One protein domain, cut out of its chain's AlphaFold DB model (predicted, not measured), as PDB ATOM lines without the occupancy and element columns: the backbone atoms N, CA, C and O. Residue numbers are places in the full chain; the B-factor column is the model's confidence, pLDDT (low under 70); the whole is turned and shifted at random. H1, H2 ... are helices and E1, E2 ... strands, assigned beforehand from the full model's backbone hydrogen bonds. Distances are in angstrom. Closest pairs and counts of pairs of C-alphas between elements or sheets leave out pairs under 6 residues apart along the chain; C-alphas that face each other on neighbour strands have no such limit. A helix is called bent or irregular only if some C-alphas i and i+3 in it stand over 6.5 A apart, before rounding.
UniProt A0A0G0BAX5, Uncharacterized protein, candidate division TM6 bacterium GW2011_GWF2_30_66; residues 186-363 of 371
ATOM      1  N   GLY A 186     173.765 111.726 209.629       79.12
ATOM      2  CA  GLY A 186     174.807 112.586 209.071       79.12
ATOM      3  C   GLY A 186     175.186 113.704 210.045       79.12
ATOM      4  O   GLY A 186     175.377 113.470 211.237       79.12
ATOM      5  N   ASP A 187     175.223 114.942 209.557       79.31
ATOM      6  CA  ASP A 187     175.621 116.106 210.359       79.31
ATOM      7  C   ASP A 187     174.515 116.647 211.284       79.31
ATOM      8  O   ASP A 187     174.727 117.645 211.971       79.31
ATOM      9  N   SER A 188     173.330 116.021 211.327       86.62
ATOM     10  CA  SER A 188     172.222 116.499 212.170       86.62
ATOM     11  C   SER A 188     172.376 116.149 213.656       86.62
ATOM     12  O   SER A 188     171.812 116.841 214.502       86.62
ATOM     13  N   MET A 189     173.187 115.138 214.001       91.19
ATOM     14  CA  MET A 189     173.507 114.764 215.390       91.19
ATOM     15  C   MET A 189     175.027 114.675 215.623       91.19
ATOM     16  O   MET A 189     175.537 113.637 216.056       91.19
ATOM     17  N   PRO A 190     175.790 115.756 215.376       90.81
ATOM     18  CA  PRO A 190     177.238 115.679 215.187       90.81
ATOM     19  C   PRO A 190     177.976 115.185 216.435       90.81
ATOM     20  O   PRO A 190     178.890 114.370 216.332       90.81
ATOM     21  N   ARG A 191     177.557 115.612 217.636       92.69
ATOM     22  CA  ARG A 191     178.171 115.154 218.893       92.69
ATOM     23  C   ARG A 191     177.951 113.662 219.121       92.69
ATOM     24  O   ARG A 191     178.881 112.956 219.494       92.69
ATOM     25  N   VAL A 192     176.724 113.180 218.940       94.38
ATOM     26  CA  VAL A 192     176.390 111.781 219.237       94.38
ATOM     27  C   VAL A 192     176.999 110.854 218.194       94.38
ATOM     28  O   VAL A 192     177.549 109.812 218.552       94.38
ATOM     29  N   LEU A 193     176.992 111.273 216.926       93.44
ATOM     30  CA  LEU A 193     177.702 110.590 215.854       93.44
ATOM     31  C   LEU A 193     179.203 110.507 216.149       93.44
ATOM     32  O   LEU A 193     179.783 109.427 216.031       93.44
ATOM     33  N   TYR A 194     179.822 111.609 216.583       92.31
ATOM     34  CA  TYR A 194     181.227 111.625 216.990       92.31
ATOM     35  C   TYR A 194     181.490 110.666 218.158       92.31
ATOM     36  O   TYR A 194     182.389 109.833 218.070       92.31
ATOM     37  N   ASN A 195     180.676 110.721 219.217       93.75
ATOM     38  CA  ASN A 195     180.830 109.861 220.391       93.75
ATOM     39  C   ASN A 195     180.746 108.371 220.023       93.75
ATOM     40  O   ASN A 195     181.609 107.596 220.433       93.75
ATOM     41  N   LEU A 196     179.748 107.971 219.223       92.44
ATOM     42  CA  LEU A 196     179.610 106.587 218.758       92.44
ATOM     43  C   LEU A 196     180.758 106.173 217.836       92.44
ATOM     44  O   LEU A 196     181.309 105.086 217.995       92.44
ATOM     45  N   SER A 197     181.149 107.038 216.901       88.94
ATOM     46  CA  SER A 197     182.242 106.754 215.969       88.94
ATOM     47  C   SER A 197     183.566 106.553 216.705       88.94
ATOM     48  O   SER A 197     184.264 105.574 216.451       88.94
ATOM     49  N   MET A 198     183.883 107.428 217.663       86.75
ATOM     50  CA  MET A 198     185.069 107.299 218.511       86.75
ATOM     51  C   MET A 198     185.011 106.036 219.371       86.75
ATOM     52  O   MET A 198     186.009 105.324 219.471       86.75
ATOM     53  N   PHE A 199     183.848 105.711 219.943       87.56
ATOM     54  CA  PHE A 199     183.670 104.499 220.743       87.56
ATOM     55  C   PHE A 199     183.902 103.227 219.917       87.56
ATOM     56  O   PHE A 199     184.633 102.331 220.334       87.56
ATOM     57  N   PHE A 200     183.341 103.151 218.708       82.62
ATOM     58  CA  PHE A 200     183.557 102.002 217.828       82.62
ATOM     59  C   PHE A 200     184.994 101.932 217.299       82.62
ATOM     60  O   PHE A 200     185.553 100.842 217.201       82.62
ATOM     61  N   GLN A 201     185.641 103.067 217.028       78.00
ATOM     62  CA  GLN A 201     187.066 103.077 216.688       78.00
ATOM     63  C   GLN A 201     187.932 102.543 217.835       78.00
ATOM     64  O   GLN A 201     188.843 101.758 217.586       78.00
ATOM     65  N   LEU A 202     187.634 102.914 219.084       75.69
ATOM     66  CA  LEU A 202     188.297 102.355 220.267       75.69
ATOM     67  C   LEU A 202     188.121 100.832 220.349       75.69
ATOM     68  O   LEU A 202     189.080 100.107 220.601       75.69
ATOM     69  N   LEU A 203     186.911 100.343 220.078       72.44
ATOM     70  CA  LEU A 203     186.583  98.920 220.132       72.44
ATOM     71  C   LEU A 203     187.298  98.071 219.073       72.44
ATOM     72  O   LEU A 203     187.778  96.977 219.386       72.44
ATOM     73  N   PHE A 204     187.355  98.550 217.827       62.75
ATOM     74  CA  PHE A 204     187.782  97.740 216.681       62.75
ATOM     75  C   PHE A 204     189.209  98.010 216.198       62.75
ATOM     76  O   PHE A 204     189.795  97.140 215.558       62.75
ATOM     77  N   TRP A 205     189.794  99.183 216.464       52.78
ATOM     78  CA  TRP A 205     190.942  99.643 215.672       52.78
ATOM     79  C   TRP A 205     192.337  99.349 216.250       52.78
ATOM     80  O   TRP A 205     193.313  99.401 215.508       52.78
ATOM     81  N   GLU A 206     192.479  98.990 217.524       48.69
ATOM     82  CA  GLU A 206     193.799  98.791 218.136       48.69
ATOM     83  C   GLU A 206     194.173  97.322 218.332       48.69
ATOM     84  O   GLU A 206     194.078  96.783 219.431       48.69
ATOM     85  N   ASN A 207     194.720  96.701 217.276       43.50
ATOM     86  CA  ASN A 207     195.702  95.631 217.481       43.50
ATOM     87  C   ASN A 207     196.671  96.120 218.570       43.50
ATOM     88  O   ASN A 207     197.234  97.201 218.400       43.50
ATOM     89  N   LEU A 208     196.831  95.337 219.640       40.59
ATOM     90  CA  LEU A 208     197.527  95.574 220.925       40.59
ATOM     91  C   LEU A 208     198.948  96.202 220.885       40.59
ATOM     92  O   LEU A 208     199.632  96.258 221.897       40.59
ATOM     93  N   ASN A 209     199.427  96.680 219.741       38.72
ATOM     94  CA  ASN A 209     200.753  97.251 219.545       38.72
ATOM     95  C   ASN A 209     200.866  98.745 219.912       38.72
ATOM     96  O   ASN A 209     201.981  99.262 219.895       38.72
ATOM     97  N   PHE A 210     199.772  99.448 220.246       43.12
ATOM     98  CA  PHE A 210     199.803 100.885 220.580       43.12
ATOM     99  C   PHE A 210     198.955 101.264 221.803       43.12
ATOM    100  O   PHE A 210     198.261 102.275 221.794       43.12
ATOM    101  N   GLU A 211     199.068 100.506 222.900       51.09
ATOM    102  CA  GLU A 211     198.415 100.811 224.189       51.09
ATOM    103  C   GLU A 211     198.518 102.302 224.596       51.09
ATOM    104  O   GLU A 211     197.568 102.873 225.129       51.09
ATOM    105  N   SER A 212     199.624 102.979 224.264       52.12
ATOM    106  CA  SER A 212     199.851 104.401 224.553       52.12
ATOM    107  C   SER A 212     198.959 105.392 223.783       52.12
ATOM    108  O   SER A 212     198.836 106.534 224.229       52.12
ATOM    109  N   SER A 213     198.310 105.002 222.676       62.06
ATOM    110  CA  SER A 213     197.373 105.866 221.933       62.06
ATOM    111  C   SER A 213     195.911 105.714 222.347       62.06
ATOM    112  O   SER A 213     195.090 106.545 221.971       62.06
ATOM    113  N   ILE A 214     195.551 104.716 223.157       68.62
ATOM    114  CA  ILE A 214     194.131 104.487 223.467       68.62
ATOM    115  C   ILE A 214     193.549 105.660 224.268       68.62
ATOM    116  O   ILE A 214     192.460 106.160 223.970       68.62
ATOM    117  N   PHE A 215     194.310 106.190 225.230       74.06
ATOM    118  CA  PHE A 215     193.903 107.377 225.985       74.06
ATOM    119  C   PHE A 215     193.708 108.616 225.099       74.06
ATOM    120  O   PHE A 215     192.813 109.416 225.378       74.06
ATOM    121  N   SER A 216     194.466 108.760 224.002       72.19
ATOM    122  CA  SER A 216     194.308 109.895 223.079       72.19
ATOM    123  C   SER A 216     193.000 109.851 222.288       72.19
ATOM    124  O   SER A 216     192.616 110.860 221.710       72.19
ATOM    125  N   LYS A 217     192.280 108.723 222.309       76.12
ATOM    126  CA  LYS A 217     190.931 108.576 221.746       76.12
ATOM    127  C   LYS A 217     189.838 108.570 222.821       76.12
ATOM    128  O   LYS A 217     188.779 109.155 222.602       76.12
ATOM    129  N   ILE A 218     190.094 107.965 223.986       85.25
ATOM    130  CA  ILE A 218     189.141 107.946 225.111       85.25
ATOM    131  C   ILE A 218     188.889 109.359 225.647       85.25
ATOM    132  O   ILE A 218     187.736 109.732 225.849       85.25
ATOM    133  N   PHE A 219     189.929 110.173 225.862       88.38
ATOM    134  CA  PHE A 219     189.729 111.514 226.422       88.38
ATOM    135  C   PHE A 219     188.905 112.433 225.507       88.38
ATOM    136  O   PHE A 219     187.951 113.022 226.015       88.38
ATOM    137  N   PRO A 220     189.150 112.511 224.182       88.12
ATOM    138  CA  PRO A 220     188.271 113.261 223.284       88.12
ATOM    139  C   PRO A 220     186.825 112.756 223.253       88.12
ATOM    140  O   PRO A 220     185.900 113.562 223.142       88.12
ATOM    141  N   LEU A 221     186.602 111.443 223.389       91.56
ATOM    142  CA  LEU A 221     185.254 110.892 223.534       91.56
ATOM    143  C   LEU A 221     184.580 111.434 224.798       91.56
ATOM    144  O   LEU A 221     183.460 111.936 224.719       91.56
ATOM    145  N   LEU A 222     185.255 111.368 225.950       93.56
ATOM    146  CA  LEU A 222     184.712 111.855 227.221       93.56
ATOM    147  C   LEU A 222     184.523 113.378 227.226       93.56
ATOM    148  O   LEU A 222     183.545 113.866 227.794       93.56
ATOM    149  N   ASP A 223     185.391 114.132 226.552       91.88
ATOM    150  CA  ASP A 223     185.219 115.572 226.341       91.88
ATOM    151  C   ASP A 223     183.972 115.867 225.540       91.88
ATOM    152  O   ASP A 223     183.116 116.634 225.973       91.88
ATOM    153  N   SER A 224     183.855 115.254 224.365       93.81
ATOM    154  CA  SER A 224     182.706 115.458 223.499       93.81
ATOM    155  C   SER A 224     181.419 115.070 224.225       93.81
ATOM    156  O   SER A 224     180.466 115.851 224.234       93.81
ATOM    157  N   PHE A 225     181.414 113.927 224.919       96.62
ATOM    158  CA  PHE A 225     180.284 113.464 225.716       96.62
ATOM    159  C   PHE A 225     179.894 114.471 226.807       96.62
ATOM    160  O   PHE A 225     178.750 114.907 226.891       96.62
ATOM    161  N   SER A 226     180.862 114.930 227.596       95.38
ATOM    162  CA  SER A 226     180.651 115.895 228.685       95.38
ATOM    163  C   SER A 226     180.524 117.355 228.224       95.38
ATOM    164  O   SER A 226     180.488 118.268 229.057       95.38
ATOM    165  N   CYS A 227     180.411 117.591 226.912       93.25
ATOM    166  CA  CYS A 227     180.247 118.905 226.287       93.25
ATOM    167  C   CYS A 227     181.462 119.843 226.440       93.25
ATOM    168  O   CYS A 227     181.296 121.064 226.459       93.25
ATOM    169  N   ASN A 228     182.669 119.281 226.536       89.06
ATOM    170  CA  ASN A 228     183.978 119.939 226.449       89.06
ATOM    171  C   ASN A 228     184.068 121.259 227.249       89.06
ATOM    172  O   ASN A 228     184.039 122.344 226.657       89.06
ATOM    173  N   PRO A 229     184.076 121.218 228.592       86.12
ATOM    174  CA  PRO A 229     184.090 122.430 229.410       86.12
ATOM    175  C   PRO A 229     185.327 123.318 229.174       86.12
ATOM    176  O   PRO A 229     186.448 122.838 229.087       86.12
ATOM    177  N   SER A 230     185.167 124.644 229.141       81.19
ATOM    178  CA  SER A 230     186.288 125.563 228.841       81.19
ATOM    179  C   SER A 230     187.155 125.946 230.049       81.19
ATOM    180  O   SER A 230     188.244 126.495 229.885       81.19
ATOM    181  N   TYR A 231     186.681 125.692 231.270       83.44
ATOM    182  CA  TYR A 231     187.382 125.983 232.523       83.44
ATOM    183  C   TYR A 231     187.139 124.871 233.538       83.44
ATOM    184  O   TYR A 231     186.069 124.259 233.506       83.44
ATOM    185  N   LYS A 232     188.093 124.651 234.461       87.19
ATOM    186  CA  LYS A 232     188.041 123.554 235.450       87.19
ATOM    187  C   LYS A 232     187.714 122.218 234.770       87.19
ATOM    188  O   LYS A 232     186.748 121.544 235.113       87.19
ATOM    189  N   HIS A 233     188.476 121.923 233.715       87.38
ATOM    190  CA  HIS A 233     188.097 120.937 232.710       87.38
ATOM    191  C   HIS A 233     187.901 119.544 233.314       87.38
ATOM    192  O   HIS A 233     186.793 119.020 233.267       87.38
ATOM    193  N   ASN A 234     188.932 118.997 233.961       88.12
ATOM    194  CA  ASN A 234     188.864 117.686 234.607       88.12
ATOM    195  C   ASN A 234     187.741 117.614 235.654       88.12
ATOM    196  O   ASN A 234     186.952 116.684 235.592       88.12
ATOM    197  N   GLU A 235     187.627 118.612 236.542       92.38
ATOM    198  CA  GLU A 235     186.594 118.677 237.590       92.38
ATOM    199  C   GLU A 235     185.181 118.600 237.003       92.38
ATOM    200  O   GLU A 235     184.324 117.865 237.488       92.38
ATOM    201  N   LYS A 236     184.921 119.346 235.926       94.56
ATOM    202  CA  LYS A 236     183.605 119.343 235.290       94.56
ATOM    203  C   LYS A 236     183.331 118.081 234.500       94.56
ATOM    204  O   LYS A 236     182.194 117.622 234.522       94.56
ATOM    205  N   VAL A 237     184.317 117.541 233.782       94.06
ATOM    206  CA  VAL A 237     184.112 116.291 233.042       94.06
ATOM    207  C   VAL A 237     183.841 115.146 234.013       94.06
ATOM    208  O   VAL A 237     182.840 114.449 233.847       94.06
ATOM    209  N   SER A 238     184.660 115.003 235.061       95.12
ATOM    210  CA  SER A 238     184.469 113.965 236.076       95.12
ATOM    211  C   SER A 238     183.123 114.110 236.780       95.12
ATOM    212  O   SER A 238     182.388 113.132 236.859       95.12
ATOM    213  N   SER A 239     182.754 115.323 237.208       96.69
ATOM    214  CA  SER A 239     181.482 115.574 237.897       96.69
ATOM    215  C   SER A 239     180.263 115.338 236.994       96.69
ATOM    216  O   SER A 239     179.305 114.691 237.409       96.69
ATOM    217  N   ARG A 240     180.292 115.785 235.728       96.88
ATOM    218  CA  ARG A 240     179.188 115.564 234.773       96.88
ATOM    219  C   ARG A 240     178.969 114.082 234.493       96.88
ATOM    220  O   ARG A 240     177.830 113.623 234.529       96.88
ATOM    221  N   ILE A 241     180.045 113.337 234.236       96.56
ATOM    222  CA  ILE A 241     179.961 111.892 233.995       96.56
ATOM    223  C   ILE A 241     179.497 111.170 235.260       96.56
ATOM    224  O   ILE A 241     178.610 110.328 235.179       96.56
ATOM    225  N   ALA A 242     180.036 111.522 236.426       95.12
ATOM    226  CA  ALA A 242     179.621 110.944 237.696       95.12
ATOM    227  C   ALA A 242     178.143 111.198 238.004       95.12
ATOM    228  O   ALA A 242     177.436 110.275 238.388       95.12
ATOM    229  N   ASN A 243     177.641 112.414 237.776       95.50
ATOM    230  CA  ASN A 243     176.221 112.715 237.948       95.50
ATOM    231  C   ASN A 243     175.351 111.921 236.971       95.50
ATOM    232  O   ASN A 243     174.283 111.447 237.354       95.50
ATOM    233  N   PHE A 244     175.829 111.732 235.738       95.62
ATOM    234  CA  PHE A 244     175.134 110.935 234.736       95.62
ATOM    235  C   PHE A 244     175.103 109.447 235.082       95.62
ATOM    236  O   PHE A 244     174.082 108.802 234.876       95.62
ATOM    237  N   LEU A 245     176.202 108.900 235.600       92.94
ATOM    238  CA  LEU A 245     176.397 107.473 235.867       92.94
ATOM    239  C   LEU A 245     176.177 107.074 237.333       92.94
ATOM    240  O   LEU A 245     176.364 105.910 237.680       92.94
ATOM    241  N   GLY A 246     175.821 108.018 238.203       87.75
ATOM    242  CA  GLY A 246     175.635 107.761 239.627       87.75
ATOM    243  C   GLY A 246     174.636 106.640 239.879       87.75
ATOM    244  O   GLY A 246     173.662 106.507 239.142       87.75
ATOM    245  N   ASP A 247     174.889 105.855 240.922       86.06
ATOM    246  CA  ASP A 247     174.066 104.738 241.390       86.06
ATOM    247  C   ASP A 247     174.016 103.523 240.436       86.06
ATOM    248  O   ASP A 247     173.101 102.703 240.531       86.06
ATOM    249  N   ILE A 248     174.980 103.387 239.514       88.12
ATOM    250  CA  ILE A 248     175.117 102.195 238.658       88.12
ATOM    251  C   ILE A 248     175.554 100.988 239.481       88.12
ATOM    252  O   ILE A 248     176.526 101.050 240.236       88.12
ATOM    253  N   THR A 249     174.872  99.867 239.277       86.62
ATOM    254  CA  THR A 249     175.156  98.608 239.960       86.62
ATOM    255  C   THR A 249     176.400  97.935 239.385       86.62
ATOM    256  O   THR A 249     176.500  97.686 238.181       86.62
ATOM    257  N   CYS A 250     177.357  97.610 240.250       83.12
ATOM    258  CA  CYS A 250     178.473  96.728 239.940       83.12
ATOM    259  C   CYS A 250     177.971  95.293 239.835       83.12
ATOM    260  O   CYS A 250     177.352  94.779 240.768       83.12
ATOM    261  N   ILE A 251     178.303  94.611 238.745       77.88
ATOM    262  CA  ILE A 251     177.888  93.223 238.576       77.88
ATOM    263  C   ILE A 251     178.506  92.273 239.621       77.88
ATOM    264  O   ILE A 251     177.864  91.316 240.035       77.88
ATOM    265  N   ASN A 252     179.738  92.534 240.072       70.62
ATOM    266  CA  ASN A 252     180.476  91.607 240.939       70.62
ATOM    267  C   ASN A 252     180.045  91.676 242.407       70.62
ATOM    268  O   ASN A 252     180.219  90.711 243.144       70.62
ATOM    269  N   SER A 253     179.542  92.830 242.843       71.56
ATOM    270  CA  SER A 253     179.248  93.092 244.255       71.56
ATOM    271  C   SER A 253     177.785  93.426 244.523       71.56
ATOM    272  O   SER A 253     177.427  93.610 245.683       71.56
ATOM    273  N   GLU A 254     176.967  93.579 243.473       73.44
ATOM    274  CA  GLU A 254     175.604  94.137 243.534       73.44
ATOM    275  C   GLU A 254     175.537  95.506 244.245       73.44
ATOM    276  O   GLU A 254     174.463  96.022 244.556       73.44
ATOM    277  N   LYS A 255     176.697  96.134 244.489       83.00
ATOM    278  CA  LYS A 255     176.822  97.453 245.098       83.00
ATOM    279  C   LYS A 255     176.618  98.508 244.021       83.00
ATOM    280  O   LYS A 255     177.203  98.427 242.942       83.00
ATOM    281  N   ASN A 256     175.865  99.546 244.353       87.31
ATOM    282  CA  ASN A 256     175.782 100.738 243.522       87.31
ATOM    283  C   ASN A 256     177.004 101.632 243.753       87.31
ATOM    284  O   ASN A 256     177.347 101.938 244.898       87.31
ATOM    285  N   PHE A 257     177.652 102.052 242.667       87.56
ATOM    286  CA  PHE A 257     178.724 103.036 242.729       87.56
ATOM    287  C   PHE A 257     178.155 104.422 242.995       87.56
ATOM    288  O   PHE A 257     177.257 104.885 242.286       87.56
ATOM    289  N   SER A 258     178.705 105.100 243.999       88.94
ATOM    290  CA  SER A 258     178.325 106.481 244.277       88.94
ATOM    291  C   SER A 258     178.896 107.425 243.214       88.94
ATOM    292  O   SER A 258     179.876 107.119 242.524       88.94
ATOM    293  N   LYS A 259     178.294 108.611 243.095       92.31
ATOM    294  CA  LYS A 259     178.790 109.672 242.206       92.31
ATOM    295  C   LYS A 259     180.231 110.038 242.560       92.31
ATOM    296  O   LYS A 259     181.074 110.163 241.681       92.31
ATOM    297  N   GLU A 260     180.536 110.123 243.849       93.19
ATOM    298  CA  GLU A 260     181.857 110.472 244.369       93.19
ATOM    299  C   GLU A 260     182.911 109.416 244.007       93.19
ATOM    300  O   GLU A 260     184.038 109.776 243.664       93.19
ATOM    301  N   GLU A 261     182.556 108.126 244.035       90.88
ATOM    302  CA  GLU A 261     183.458 107.037 243.635       90.88
ATOM    303  C   GLU A 261     183.824 107.135 242.146       90.88
ATOM    304  O   GLU A 261     185.005 107.081 241.787       90.88
ATOM    305  N   ILE A 262     182.825 107.345 241.282       91.88
ATOM    306  CA  ILE A 262     183.026 107.500 239.833       91.88
ATOM    307  C   ILE A 262     183.823 108.779 239.537       91.88
ATOM    308  O   ILE A 262     184.784 108.747 238.762       91.88
ATOM    309  N   GLU A 263     183.466 109.897 240.172       94.62
ATOM    310  CA  GLU A 263     184.134 111.187 239.986       94.62
ATOM    311  C   GLU A 263     185.615 111.103 240.361       94.62
ATOM    312  O   GLU A 263     186.482 111.484 239.567       94.62
ATOM    313  N   ALA A 264     185.913 110.562 241.547       91.25
ATOM    314  CA  ALA A 264     187.276 110.401 242.030       91.25
ATOM    315  C   ALA A 264     188.103 109.518 241.088       91.25
ATOM    316  O   ALA A 264     189.262 109.839 240.802       91.25
ATOM    317  N   ARG A 265     187.508 108.440 240.557       90.44
ATOM    318  CA  ARG A 265     188.200 107.541 239.630       90.44
ATOM    319  C   ARG A 265     188.551 108.230 238.318       90.44
ATOM    320  O   ARG A 265     189.710 108.173 237.906       90.44
ATOM    321  N   ILE A 266     187.589 108.908 237.689       91.56
ATOM    322  CA  ILE A 266     187.821 109.632 236.430       91.56
ATOM    323  C   ILE A 266     188.890 110.696 236.638       91.56
ATOM    324  O   ILE A 266     189.840 110.757 235.863       91.56
ATOM    325  N   LYS A 267     188.773 111.498 237.704       89.88
ATOM    326  CA  LYS A 267     189.727 112.569 238.009       89.88
ATOM    327  C   LYS A 267     191.150 112.035 238.179       89.88
ATOM    328  O   LYS A 267     192.073 112.589 237.590       89.88
ATOM    329  N   CYS A 268     191.313 110.934 238.913       87.62
ATOM    330  CA  CYS A 268     192.606 110.284 239.113       87.62
ATOM    331  C   CYS A 268     193.236 109.840 237.783       87.62
ATOM    332  O   CYS A 268     194.373 110.206 237.492       87.62
ATOM    333  N   ILE A 269     192.495 109.110 236.942       87.25
ATOM    334  CA  ILE A 269     193.013 108.632 235.648       87.25
ATOM    335  C   ILE A 269     193.321 109.818 234.721       87.25
ATOM    336  O   ILE A 269     194.343 109.846 234.036       87.25
ATOM    337  N   TRP A 270     192.471 110.840 234.729       87.06
ATOM    338  CA  TRP A 270     192.659 112.051 233.941       87.06
ATOM    339  C   TRP A 270     193.954 112.784 234.291       87.06
ATOM    340  O   TRP A 270     194.713 113.143 233.398       87.06
ATOM    341  N   GLU A 271     194.238 112.980 235.578       82.56
ATOM    342  CA  GLU A 271     195.463 113.640 236.048       82.56
ATOM    343  C   GLU A 271     196.732 112.821 235.756       82.56
ATOM    344  O   GLU A 271     197.809 113.395 235.580       82.56
ATOM    345  N   LEU A 272     196.611 111.492 235.682       81.12
ATOM    346  CA  LEU A 272     197.723 110.591 235.382       81.12
ATOM    347  C   LEU A 272     198.069 110.545 233.888       81.12
ATOM    348  O   LEU A 272     199.248 110.628 233.541       81.12
ATOM    349  N   TYR A 273     197.065 110.407 233.016       80.94
ATOM    350  CA  TYR A 273     197.290 110.081 231.599       80.94
ATOM    351  C   TYR A 273     196.947 111.203 230.627       80.94
ATOM    352  O   TYR A 273     197.470 111.214 229.511       80.94
ATOM    353  N   ARG A 274     196.094 112.158 231.009       74.38
ATOM    354  CA  ARG A 274     195.760 113.268 230.122       74.38
ATOM    355  C   ARG A 274     196.794 114.378 230.265       74.38
ATOM    356  O   ARG A 274     196.670 115.275 231.097       74.38
ATOM    357  N   TYR A 275     197.820 114.324 229.425       66.06
ATOM    358  CA  TYR A 275     198.818 115.387 229.376       66.06
ATOM    359  C   TYR A 275     198.188 116.713 228.912       66.06
ATOM    360  O   TYR A 275     197.354 116.704 228.004       66.06
ATOM    361  N   PRO A 276     198.592 117.871 229.469       57.88
ATOM    362  CA  PRO A 276     198.379 119.134 228.781       57.88
ATOM    363  C   PRO A 276     199.138 119.047 227.453       57.88
ATOM    364  O   PRO A 276     200.337 118.772 227.450       57.88
ATOM    365  N   GLU A 277     198.445 119.247 226.334       48.66
ATOM    366  CA  GLU A 277     198.922 119.044 224.953       48.66
ATOM    367  C   GLU A 277     200.138 119.911 224.535       48.66
ATOM    368  O   GLU A 277     200.417 120.056 223.352       48.66
ATOM    369  N   LEU A 278     200.899 120.499 225.464       39.84
ATOM    370  CA  LEU A 278     201.862 121.557 225.165       39.84
ATOM    371  C   LEU A 278     203.350 121.177 225.193       39.84
ATOM    372  O   LEU A 278     204.108 121.879 224.534       39.84
ATOM    373  N   HIS A 279     203.818 120.105 225.857       30.22
ATOM    374  CA  HIS A 279     205.283 119.917 226.021       30.22
ATOM    375  C   HIS A 279     205.861 118.491 225.916       30.22
ATOM    376  O   HIS A 279     206.944 118.248 226.433       30.22
ATOM    377  N   GLY A 280     205.219 117.553 225.212       36.34
ATOM    378  CA  GLY A 280     205.930 116.377 224.666       36.34
ATOM    379  C   GLY A 280     206.645 115.444 225.661       36.34
ATOM    380  O   GLY A 280     207.508 114.670 225.255       36.34
ATOM    381  N   HIS A 281     206.305 115.481 226.948       39.25
ATOM    382  CA  HIS A 281     206.847 114.550 227.932       39.25
ATOM    383  C   HIS A 281     205.829 113.438 228.171       39.25
ATOM    384  O   HIS A 281     204.744 113.695 228.667       39.25
ATOM    385  N   LEU A 282     206.154 112.194 227.822       44.41
ATOM    386  CA  LEU A 282     205.393 111.046 228.307       44.41
ATOM    387  C   LEU A 282     205.850 110.770 229.745       44.41
ATOM    388  O   LEU A 282     207.017 110.435 229.961       44.41
ATOM    389  N   LYS A 283     204.958 110.873 230.737       45.25
ATOM    390  CA  LYS A 283     205.193 110.162 232.000       45.25
ATOM    391  C   LYS A 283     205.040 108.678 231.694       45.25
ATOM    392  O   LYS A 283     203.947 108.228 231.360       45.25
ATOM    393  N   LEU A 284     206.141 107.936 231.761       47.81
ATOM    394  CA  LEU A 284     206.088 106.479 231.710       47.81
ATOM    395  C   LEU A 284     205.188 105.999 232.863       47.81
ATOM    396  O   LEU A 284     205.381 106.469 233.990       47.81
ATOM    397  N   PRO A 285     204.198 105.124 232.608       51.91
ATOM    398  CA  PRO A 285     203.372 104.576 233.673       51.91
ATOM    399  C   PRO A 285     204.276 103.921 234.718       51.91
ATOM    400  O   PRO A 285     205.168 103.142 234.385       51.91
ATOM    401  N   THR A 286     204.065 104.263 235.988       49.81
ATOM    402  CA  THR A 286     204.904 103.807 237.105       49.81
ATOM    403  C   THR A 286     204.830 102.292 237.327       49.81
ATOM    404  O   THR A 286     205.738 101.742 237.940       49.81
ATOM    405  N   THR A 287     203.814 101.614 236.772       56.06
ATOM    406  CA  THR A 287     203.648 100.150 236.721       56.06
ATOM    407  C   THR A 287     202.683  99.749 235.590       56.06
ATOM    408  O   THR A 287     201.660 100.398 235.391       56.06
ATOM    409  N   GLN A 288     202.953  98.661 234.858       57.91
ATOM    410  CA  GLN A 288     202.101  98.187 233.745       57.91
ATOM    411  C   GLN A 288     200.717  97.667 234.206       57.91
ATOM    412  O   GLN A 288     199.731  97.753 233.469       57.91
ATOM    413  N   SER A 289     200.614  97.173 235.447       57.06
ATOM    414  CA  SER A 289     199.363  96.655 236.024       57.06
ATOM    415  C   SER A 289     198.313  97.748 236.245       57.06
ATOM    416  O   SER A 289     197.143  97.555 235.917       57.06
ATOM    417  N   THR A 290     198.724  98.922 236.731       69.44
ATOM    418  CA  THR A 290     197.825 100.067 236.947       69.44
ATOM    419  C   THR A 290     197.322 100.637 235.627       69.44
ATOM    420  O   THR A 290     196.128 100.882 235.498       69.44
ATOM    421  N   PHE A 291     198.194 100.737 234.617       73.69
ATOM    422  CA  PHE A 291     197.836 101.217 233.279       73.69
ATOM    423  C   PHE A 291     196.675 100.424 232.666       73.69
ATOM    424  O   PHE A 291     195.694 101.002 232.205       73.69
ATOM    425  N   THR A 292     196.758  99.091 232.713       73.50
ATOM    426  CA  THR A 292     195.741  98.206 232.120       73.50
ATOM    427  C   THR A 292     194.386  98.360 232.814       73.50
ATOM    428  O   THR A 292     193.348  98.370 232.153       73.50
ATOM    429  N   LYS A 293     194.371  98.507 234.143       77.38
ATOM    430  CA  LYS A 293     193.133  98.754 234.895       77.38
ATOM    431  C   LYS A 293     192.572 100.149 234.644       77.38
ATOM    432  O   LYS A 293     191.370 100.293 234.479       77.38
ATOM    433  N   ASP A 294     193.419 101.172 234.627       80.94
ATOM    434  CA  ASP A 294     193.002 102.550 234.362       80.94
ATOM    435  C   ASP A 294     192.370 102.676 232.971       80.94
ATOM    436  O   ASP A 294     191.336 103.322 232.794       80.94
ATOM    437  N   LEU A 295     192.959 101.995 231.992       79.56
ATOM    438  CA  LEU A 295     192.414 101.911 230.653       79.56
ATOM    439  C   LEU A 295     191.059 101.190 230.628       79.56
ATOM    440  O   LEU A 295     190.111 101.700 230.029       79.56
ATOM    441  N   PHE A 296     190.962 100.027 231.278       80.12
ATOM    442  CA  PHE A 296     189.715  99.266 231.360       80.12
ATOM    443  C   PHE A 296     188.600 100.074 232.031       80.12
ATOM    444  O   PHE A 296     187.511 100.191 231.472       80.12
ATOM    445  N   ASP A 297     188.885 100.695 233.176       84.56
ATOM    446  CA  ASP A 297     187.909 101.485 233.923       84.56
ATOM    447  C   ASP A 297     187.391 102.666 233.077       84.56
ATOM    448  O   ASP A 297     186.181 102.879 233.015       84.56
ATOM    449  N   LEU A 298     188.254 103.410 232.363       87.06
ATOM    450  CA  LEU A 298     187.772 104.483 231.476       87.06
ATOM    451  C   LEU A 298     187.029 103.970 230.244       87.06
ATOM    452  O   LEU A 298     186.074 104.617 229.801       87.06
ATOM    453  N   PHE A 299     187.460 102.851 229.665       85.94
ATOM    454  CA  PHE A 299     186.748 102.236 228.552       85.94
ATOM    455  C   PHE A 299     185.321 101.864 228.975       85.94
ATOM    456  O   PHE A 299     184.355 102.191 228.287       85.94
ATOM    457  N   GLU A 300     185.184 101.243 230.140       86.69
ATOM    458  CA  GLU A 300     183.907 100.805 230.683       86.69
ATOM    459  C   GLU A 300     183.016 101.988 231.094       86.69
ATOM    460  O   GLU A 300     181.830 102.009 230.770       86.69
ATOM    461  N   ILE A 301     183.583 103.038 231.695       91.50
ATOM    462  CA  ILE A 301     182.879 104.314 231.920       91.50
ATOM    463  C   ILE A 301     182.377 104.898 230.593       91.50
ATOM    464  O   ILE A 301     181.235 105.346 230.502       91.50
ATOM    465  N   SER A 302     183.200 104.859 229.541       92.38
ATOM    466  CA  SER A 302     182.811 105.332 228.208       92.38
ATOM    467  C   SER A 302     181.665 104.496 227.633       92.38
ATOM    468  O   SER A 302     180.690 105.064 227.140       92.38
ATOM    469  N   ARG A 303     181.730 103.162 227.748       92.38
ATOM    470  CA  ARG A 303     180.647 102.252 227.347       92.38
ATOM    471  C   ARG A 303     179.355 102.583 228.088       92.38
ATOM    472  O   ARG A 303     178.324 102.731 227.441       92.38
ATOM    473  N   LEU A 304     179.403 102.738 229.412       93.06
ATOM    474  CA  LEU A 304     178.240 103.063 230.244       93.06
ATOM    475  C   LEU A 304     177.625 104.419 229.879       93.06
ATOM    476  O   LEU A 304     176.404 104.525 229.793       93.06
ATOM    477  N   CYS A 305     178.447 105.433 229.598       95.25
ATOM    478  CA  CYS A 305     177.992 106.726 229.079       95.25
ATOM    479  C   CYS A 305     177.216 106.569 227.768       95.25
ATOM    480  O   CYS A 305     176.094 107.063 227.648       95.25
ATOM    481  N   ILE A 306     177.791 105.854 226.796       95.94
ATOM    482  CA  ILE A 306     177.143 105.582 225.509       95.94
ATOM    483  C   ILE A 306     175.858 104.778 225.711       95.94
ATOM    484  O   ILE A 306     174.824 105.126 225.144       95.94
ATOM    485  N   TYR A 307     175.894 103.740 226.542       94.75
ATOM    486  CA  TYR A 307     174.744 102.885 226.785       94.75
ATOM    487  C   TYR A 307     173.600 103.670 227.432       94.75
ATOM    488  O   TYR A 307     172.498 103.710 226.885       94.75
ATOM    489  N   LYS A 308     173.872 104.384 228.532       94.75
ATOM    490  CA  LYS A 308     172.866 105.195 229.223       94.75
ATOM    491  C   LYS A 308     172.294 106.285 228.314       94.75
ATOM    492  O   LYS A 308     171.089 106.502 228.320       94.75
ATOM    493  N   MET A 309     173.123 106.911 227.474       95.62
ATOM    494  CA  MET A 309     172.679 107.865 226.449       95.62
ATOM    495  C   MET A 309     171.716 107.227 225.433       95.62
ATOM    496  O   MET A 309     170.708 107.838 225.081       95.62
ATOM    497  N   LEU A 310     171.999 106.006 224.968       95.38
ATOM    498  CA  LEU A 310     171.144 105.296 224.015       95.38
ATOM    499  C   LEU A 310     169.798 104.887 224.629       95.38
ATOM    500  O   LEU A 310     168.806 104.845 223.915       95.38
ATOM    501  N   ILE A 311     169.710 104.650 225.934       93.69
ATOM    502  CA  ILE A 311     168.445 104.278 226.601       93.69
ATOM    503  C   ILE A 311     167.687 105.468 227.207       93.69
ATOM    504  O   ILE A 311     166.624 105.274 227.789       93.69
ATOM    505  N   LEU A 312     168.174 106.703 227.036       93.25
ATOM    506  CA  LEU A 312     167.431 107.900 227.441       93.25
ATOM    507  C   LEU A 312     166.029 107.933 226.817       93.25
ATOM    508  O   LEU A 312     165.825 107.499 225.674       93.25
ATOM    509  N   SER A 313     165.084 108.531 227.551       92.88
ATOM    510  CA  SER A 313     163.787 108.919 226.993       92.88
ATOM    511  C   SER A 313     163.993 109.820 225.772       92.88
ATOM    512  O   SER A 313     164.993 110.536 225.693       92.88
ATOM    513  N   GLU A 314     163.054 109.825 224.823       93.00
ATOM    514  CA  GLU A 314     163.154 110.700 223.643       93.00
ATOM    515  C   GLU A 314     163.336 112.167 224.048       93.00
ATOM    516  O   GLU A 314     164.200 112.854 223.515       93.00
ATOM    517  N   SER A 315     162.601 112.622 225.070       94.81
ATOM    518  CA  SER A 315     162.709 113.994 225.577       94.81
ATOM    519  C   SER A 315     164.100 114.331 226.126       94.81
ATOM    520  O   SER A 315     164.617 115.419 225.879       94.81
ATOM    521  N   ASP A 316     164.732 113.398 226.840       95.44
ATOM    522  CA  ASP A 316     166.063 113.600 227.408       95.44
ATOM    523  C   ASP A 316     167.150 113.510 226.352       95.44
ATOM    524  O   ASP A 316     168.090 114.302 226.362       95.44
ATOM    525  N   PHE A 317     166.997 112.594 225.401       95.19
ATOM    526  CA  PHE A 317     167.894 112.499 224.263       95.19
ATOM    527  C   PHE A 317     167.858 113.786 223.424       95.19
ATOM    528  O   PHE A 317     168.907 114.353 223.129       95.19
ATOM    529  N   GLU A 318     166.672 114.327 223.140       94.75
ATOM    530  CA  GLU A 318     166.510 115.618 222.458       94.75
ATOM    531  C   GLU A 318     167.128 116.785 223.242       94.75
ATOM    532  O   GLU A 318     167.763 117.670 222.666       94.75
ATOM    533  N   ASN A 319     166.998 116.792 224.571       95.56
ATOM    534  CA  ASN A 319     167.657 117.799 225.405       95.56
ATOM    535  C   ASN A 319     169.185 117.697 225.322       95.56
ATOM    536  O   ASN A 319     169.860 118.725 225.263       95.56
ATOM    537  N   TYR A 320     169.733 116.481 225.267       96.31
ATOM    538  CA  TYR A 320     171.166 116.266 225.086       96.31
ATOM    539  C   TYR A 320     171.666 116.787 223.730       96.31
ATOM    540  O   TYR A 320     172.708 117.451 223.667       96.31
ATOM    541  N   LEU A 321     170.906 116.537 222.656       94.31
ATOM    542  CA  LEU A 321     171.215 117.004 221.300       94.31
ATOM    543  C   LEU A 321     171.226 118.535 221.186       94.31
ATOM    544  O   LEU A 321     172.025 119.086 220.431       94.31
ATOM    545  N   LYS A 322     170.370 119.224 221.950       94.19
ATOM    546  CA  LYS A 322     170.229 120.691 221.916       94.19
ATOM    547  C   LYS A 322     171.361 121.458 222.588       94.19
ATOM    548  O   LYS A 322     171.500 122.650 222.327       94.19
ATOM    549  N   ILE A 323     172.160 120.817 223.442       94.75
ATOM    550  CA  ILE A 323     173.298 121.489 224.079       94.75
ATOM    551  C   ILE A 323     174.262 121.950 222.980       94.75
ATOM    552  O   ILE A 323     174.726 121.151 222.166       94.75
ATOM    553  N   SER A 324     174.628 123.222 223.005       90.19
ATOM    554  CA  SER A 324     175.441 123.875 221.983       90.19
ATOM    555  C   SER A 324     176.794 123.183 221.753       90.19
ATOM    556  O   SER A 324     177.477 122.773 222.692       90.19
ATOM    557  N   ILE A 325     177.235 123.088 220.495       87.31
ATOM    558  CA  ILE A 325     178.596 122.640 220.143       87.31
ATOM    559  C   ILE A 325     179.571 123.830 220.078       87.31
ATOM    560  O   ILE A 325     179.136 124.951 219.790       87.31
ATOM    561  N   PRO A 326     180.879 123.624 220.334       80.19
ATOM    562  CA  PRO A 326     181.889 124.653 220.098       80.19
ATOM    563  C   PRO A 326     181.850 125.131 218.639       80.19
ATOM    564  O   PRO A 326     181.864 124.318 217.717       80.19
ATOM    565  N   LYS A 327     181.804 126.450 218.428       80.81
ATOM    566  CA  LYS A 327     181.829 127.053 217.088       80.81
ATOM    567  C   LYS A 327     183.241 127.509 216.724       80.81
ATOM    568  O   LYS A 327     183.896 128.194 217.509       80.81
ATOM    569  N   PHE A 328     183.687 127.164 215.519       74.12
ATOM    570  CA  PHE A 328     184.949 127.646 214.955       74.12
ATOM    571  C   PHE A 328     184.797 129.059 214.372       74.12
ATOM    572  O   PHE A 328     183.712 129.442 213.941       74.12
ATOM    573  N   GLY A 329     185.888 129.831 214.354       76.00
ATOM    574  CA  GLY A 329     185.933 131.152 213.705       76.00
ATOM    575  C   GLY A 329     185.236 132.293 214.458       76.00
ATOM    576  O   GLY A 329     185.072 133.372 213.895       76.00
ATOM    577  N   LEU A 330     184.826 132.080 215.712       80.88
ATOM    578  CA  LEU A 330     184.271 133.137 216.557       80.88
ATOM    579  C   LEU A 330     185.350 134.109 217.051       80.88
ATOM    580  O   LEU A 330     186.502 133.725 217.267       80.88
ATOM    581  N   SER A 331     184.949 135.357 217.307       84.19
ATOM    582  CA  SER A 331     185.784 136.291 218.062       84.19
ATOM    583  C   SER A 331     186.027 135.766 219.484       84.19
ATOM    584  O   SER A 331     185.261 134.957 220.010       84.19
ATOM    585  N   LEU A 332     187.078 136.252 220.153       81.38
ATOM    586  CA  LEU A 332     187.381 135.878 221.544       81.38
ATOM    587  C   LEU A 332     186.212 136.144 222.511       81.38
ATOM    588  O   LEU A 332     186.052 135.398 223.476       81.38
ATOM    589  N   SER A 333     185.421 137.196 222.276       83.62
ATOM    590  CA  SER A 333     184.253 137.518 223.107       83.62
ATOM    591  C   SER A 333     183.117 136.531 222.850       83.62
ATOM    592  O   SER A 333     182.641 135.886 223.780       83.62
ATOM    593  N   ASP A 334     182.762 136.327 221.582       83.44
ATOM    594  CA  ASP A 334     181.658 135.439 221.204       83.44
ATOM    595  C   ASP A 334     181.955 133.980 221.574       83.44
ATOM    596  O   ASP A 334     181.065 133.234 221.981       83.44
ATOM    597  N   ALA A 335     183.223 133.566 221.486       83.25
ATOM    598  CA  ALA A 335     183.665 132.249 221.928       83.25
ATOM    599  C   ALA A 335     183.484 132.067 223.443       83.25
ATOM    600  O   ALA A 335     183.062 130.998 223.889       83.25
ATOM    601  N   LYS A 336     183.768 133.099 224.251       85.56
ATOM    602  CA  LYS A 336     183.538 133.061 225.705       85.56
ATOM    603  C   LYS A 336     182.053 132.939 226.030       85.56
ATOM    604  O   LYS A 336     181.696 132.089 226.848       85.56
ATOM    605  N   ASP A 337     181.206 133.721 225.370       86.38
ATOM    606  CA  ASP A 337     179.758 133.685 225.593       86.38
ATOM    607  C   ASP A 337     179.156 132.344 225.156       86.38
ATOM    608  O   ASP A 337     178.422 131.716 225.921       86.38
ATOM    609  N   ASN A 338     179.552 131.829 223.987       86.94
ATOM    610  CA  ASN A 338     179.147 130.503 223.520       86.94
ATOM    611  C   ASN A 338     179.579 129.387 224.486       86.94
ATOM    612  O   ASN A 338     178.778 128.510 224.807       86.94
ATOM    613  N   ASN A 339     180.816 129.436 224.993       87.31
ATOM    614  CA  ASN A 339     181.305 128.468 225.974       87.31
ATOM    615  C   ASN A 339     180.507 128.527 227.285       87.31
ATOM    616  O   ASN A 339     180.218 127.481 227.862       87.31
ATOM    617  N   LYS A 340     180.128 129.725 227.745       90.19
ATOM    618  CA  LYS A 340     179.324 129.904 228.963       90.19
ATOM    619  C   LYS A 340     177.906 129.356 228.797       90.19
ATOM    620  O   LYS A 340     177.416 128.680 229.697       90.19
ATOM    621  N   ILE A 341     177.269 129.614 227.653       91.38
ATOM    622  CA  ILE A 341     175.945 129.066 227.317       91.38
ATOM    623  C   ILE A 341     176.003 127.535 227.302       91.38
ATOM    624  O   ILE A 341     175.258 126.899 228.045       91.38
ATOM    625  N   ARG A 342     176.954 126.956 226.555       92.88
ATOM    626  CA  ARG A 342     177.162 125.502 226.496       92.88
ATOM    627  C   ARG A 342     177.360 124.901 227.883       92.88
ATOM    628  O   ARG A 342     176.774 123.872 228.201       92.88
ATOM    629  N   ASP A 343     178.196 125.524 228.710       92.94
ATOM    630  CA  ASP A 343     178.475 125.015 230.050       92.94
ATOM    631  C   ASP A 343     177.241 125.031 230.957       92.94
ATOM    632  O   ASP A 343     177.070 124.103 231.750       92.94
ATOM    633  N   ASN A 344     176.378 126.041 230.834       94.19
ATOM    634  CA  ASN A 344     175.117 126.103 231.569       94.19
ATOM    635  C   ASN A 344     174.139 125.024 231.090       94.19
ATOM    636  O   ASN A 344     173.608 124.285 231.916       94.19
ATOM    637  N   GLU A 345     173.950 124.887 229.775       95.94
ATOM    638  CA  GLU A 345     173.103 123.853 229.161       95.94
ATOM    639  C   GLU A 345     173.548 122.446 229.578       95.94
ATOM    640  O   GLU A 345     172.742 121.643 230.046       95.94
ATOM    641  N   ALA A 346     174.853 122.170 229.494       95.69
ATOM    642  CA  ALA A 346     175.427 120.903 229.922       95.69
ATOM    643  C   ALA A 346     175.223 120.664 231.422       95.69
ATOM    644  O   ALA A 346     174.881 119.557 231.826       95.69
ATOM    645  N   SER A 347     175.395 121.685 232.264       95.25
ATOM    646  CA  SER A 347     175.194 121.533 233.712       95.25
ATOM    647  C   SER A 347     173.732 121.237 234.057       95.25
ATOM    648  O   SER A 347     173.475 120.388 234.904       95.25
ATOM    649  N   LEU A 348     172.777 121.886 233.381       95.62
ATOM    650  CA  LEU A 348     171.348 121.596 233.537       95.62
ATOM    651  C   LEU A 348     171.020 120.156 233.133       95.62
ATOM    652  O   LEU A 348     170.301 119.470 233.856       95.62
ATOM    653  N   PHE A 349     171.579 119.693 232.014       97.12
ATOM    654  CA  PHE A 349     171.399 118.322 231.556       97.12
ATOM    655  C   PHE A 349     172.004 117.317 232.543       97.12
ATOM    656  O   PHE A 349     171.296 116.452 233.045       97.12
ATOM    657  N   PHE A 350     173.291 117.425 232.865       97.06
ATOM    658  CA  PHE A 350     173.992 116.404 233.651       97.06
ATOM    659  C   PHE A 350     173.595 116.366 235.130       97.06
ATOM    660  O   PHE A 350     173.759 115.327 235.759       97.06
ATOM    661  N   ASN A 351     173.051 117.451 235.686       94.81
ATOM    662  CA  ASN A 351     172.582 117.474 237.076       94.81
ATOM    663  C   ASN A 351     171.139 116.972 237.240       94.81
ATOM    664  O   ASN A 351     170.673 116.828 238.372       94.81
ATOM    665  N   LYS A 352     170.421 116.709 236.139       93.00
ATOM    666  CA  LYS A 352     169.108 116.068 236.202       93.00
ATOM    667  C   LYS A 352     169.269 114.636 236.747       93.00
ATOM    668  O   LYS A 352     170.166 113.921 236.302       93.00
ATOM    669  N   PRO A 353     168.406 114.177 237.671       88.44
ATOM    670  CA  PRO A 353     168.364 112.768 238.038       88.44
ATOM    671  C   PRO A 353     167.806 111.959 236.861       88.44
ATOM    672  O   PRO A 353     166.638 112.103 236.496       88.44
ATOM    673  N   TYR A 354     168.651 111.130 236.255       88.31
ATOM    674  CA  TYR A 354     168.230 110.143 235.264       88.31
ATOM    675  C   TYR A 354     167.974 108.822 235.963       88.31
ATOM    676  O   TYR A 354     168.838 108.357 236.709       88.31
ATOM    677  N   GLU A 355     166.826 108.210 235.687       80.06
ATOM    678  CA  GLU A 355     166.535 106.864 236.167       80.06
ATOM    679  C   GLU A 355     167.655 105.905 235.748       80.06
ATOM    680  O   GLU A 355     168.132 105.921 234.606       80.06
ATOM    681  N   ASN A 356     168.108 105.097 236.704       76.06
ATOM    682  CA  ASN A 356     168.973 103.975 236.395       76.06
ATOM    683  C   ASN A 356     168.108 102.805 235.982       76.06
ATOM    684  O   ASN A 356     167.258 102.334 236.737       76.06
ATOM    685  N   PHE A 357     168.365 102.335 234.774       78.81
ATOM    686  CA  PHE A 357     167.785 101.107 234.281       78.81
ATOM    687  C   PHE A 357     168.483  99.943 234.996       78.81
ATOM    688  O   PHE A 357     169.716  99.908 234.984       78.81
ATOM    689  N   PRO A 358     167.749  99.000 235.615       71.06
ATOM    690  CA  PRO A 358     168.327  97.816 236.266       71.06
ATOM    691  C   PRO A 358     169.241  96.974 235.358       71.06
ATOM    692  O   PRO A 358     169.957  96.085 235.812       71.06
ATOM    693  N   GLU A 359     169.155  97.185 234.049       76.69
ATOM    694  CA  GLU A 359     169.960  96.574 232.995       76.69
ATOM    695  C   GLU A 359     171.332  97.237 232.811       76.69
ATOM    696  O   GLU A 359     172.229  96.645 232.209       76.69
ATOM    697  N   LEU A 360     171.502  98.469 233.295       81.44
ATOM    698  CA  LEU A 360     172.744  99.223 233.199       81.44
ATOM    699  C   LEU A 360     173.697  98.783 234.312       81.44
ATOM    700  O   LEU A 360     173.820  99.425 235.353       81.44
ATOM    701  N   ILE A 361     174.369  97.664 234.071       81.38
ATOM    702  CA  ILE A 361     175.372  97.101 234.972       81.38
ATOM    703  C   ILE A 361     176.782  97.528 234.562       81.38
ATOM    704  O   ILE A 361     177.118  97.561 233.373       81.38
ATOM    705  N   SER A 362     177.605  97.849 235.559       81.69
ATOM    706  CA  SER A 362     179.041  98.068 235.396       81.69
ATOM    707  C   SER A 362     179.796  96.750 235.506       81.69
ATOM    708  O   SER A 362     179.542  95.952 236.411       81.69
ATOM    709  N   PHE A 363     180.759  96.566 234.605       76.06
ATOM    710  CA  PHE A 363     181.663  95.420 234.581       76.06
ATOM    711  C   PHE A 363     182.985  95.700 235.314       76.06
ATOM    712  O   PHE A 363     183.779  94.778 235.470       76.06
TER     713      PHE A 363
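AT A GLANCE: This is residues 186 to 363 of the 371 residues of an uncharacterized protein of candidate division TM6 bacterium GW2011_GWF2_30_66 (UniProt A0A0G0BAX5). A long helix, H5, is the spine of a helical body: two pairs of helices, H1 with H2 and H3 with H4, spread from it, and H7, beyond H6, packs on H3 with its last residues. The loop of residues 276 to 281 sticks out. The printed part has 178 residues, mostly helix, in the order H1 H2 H3 E1 H4 H5 H6 H7. It is compact, with a radius of gyration of the C-alphas of 16.5 A and spans of 44 by 44 by 31 A.

IN THESE COORDINATES: H5, residues 288 to 310, spans 33.2 A from C-alpha 288 at (202.101, 98.187, 233.745). H1 is residues 190 to 204; H2, residues 208 to 225, is irregular, with C-alphas 209 and 212 8.8 A apart. H3 is residues 233 to 245, E1 248 to 250, H4 259 to 273 and H6 314 to 322. H7, residues 332 to 350, spans 26.6 A and ends at (173.992, 116.404, 233.651).

HOW THE PARTS SIT: H5 is the hub and forms a bundle, a group of helices, with H1 and H2. Its residues 295 to 305 touch H2, closest at C-alphas Leu 222 and Ser 302, 6.9 A. H1 and H2 form a hairpin, a shallow tilt of 19 degrees. H3 touches H4, closest at C-alphas Ala 242 and Lys 259, 4.8 A. H6 and H7 form a hairpin but only just touch, with 3 pairs of C-alphas within 8 A, closest at Tyr 320 and Phe 349, 6.8 A. E1 pairs with no named strand. Each O i to N i+4 pair is within hydrogen-bond range in H1, H3, H4, H5, H6 and H7; H2 has 7 of 14, and 9 of 15 O i to N i+3 pairs.

THE WHOLE: The C-alphas farthest apart, Ser 253 and Ser 331, are 50.9 A apart. The printed part has no cut. The link from H4 to H5 is long. Confidence is under 70 at residues 204 to 214 and 275 to 290.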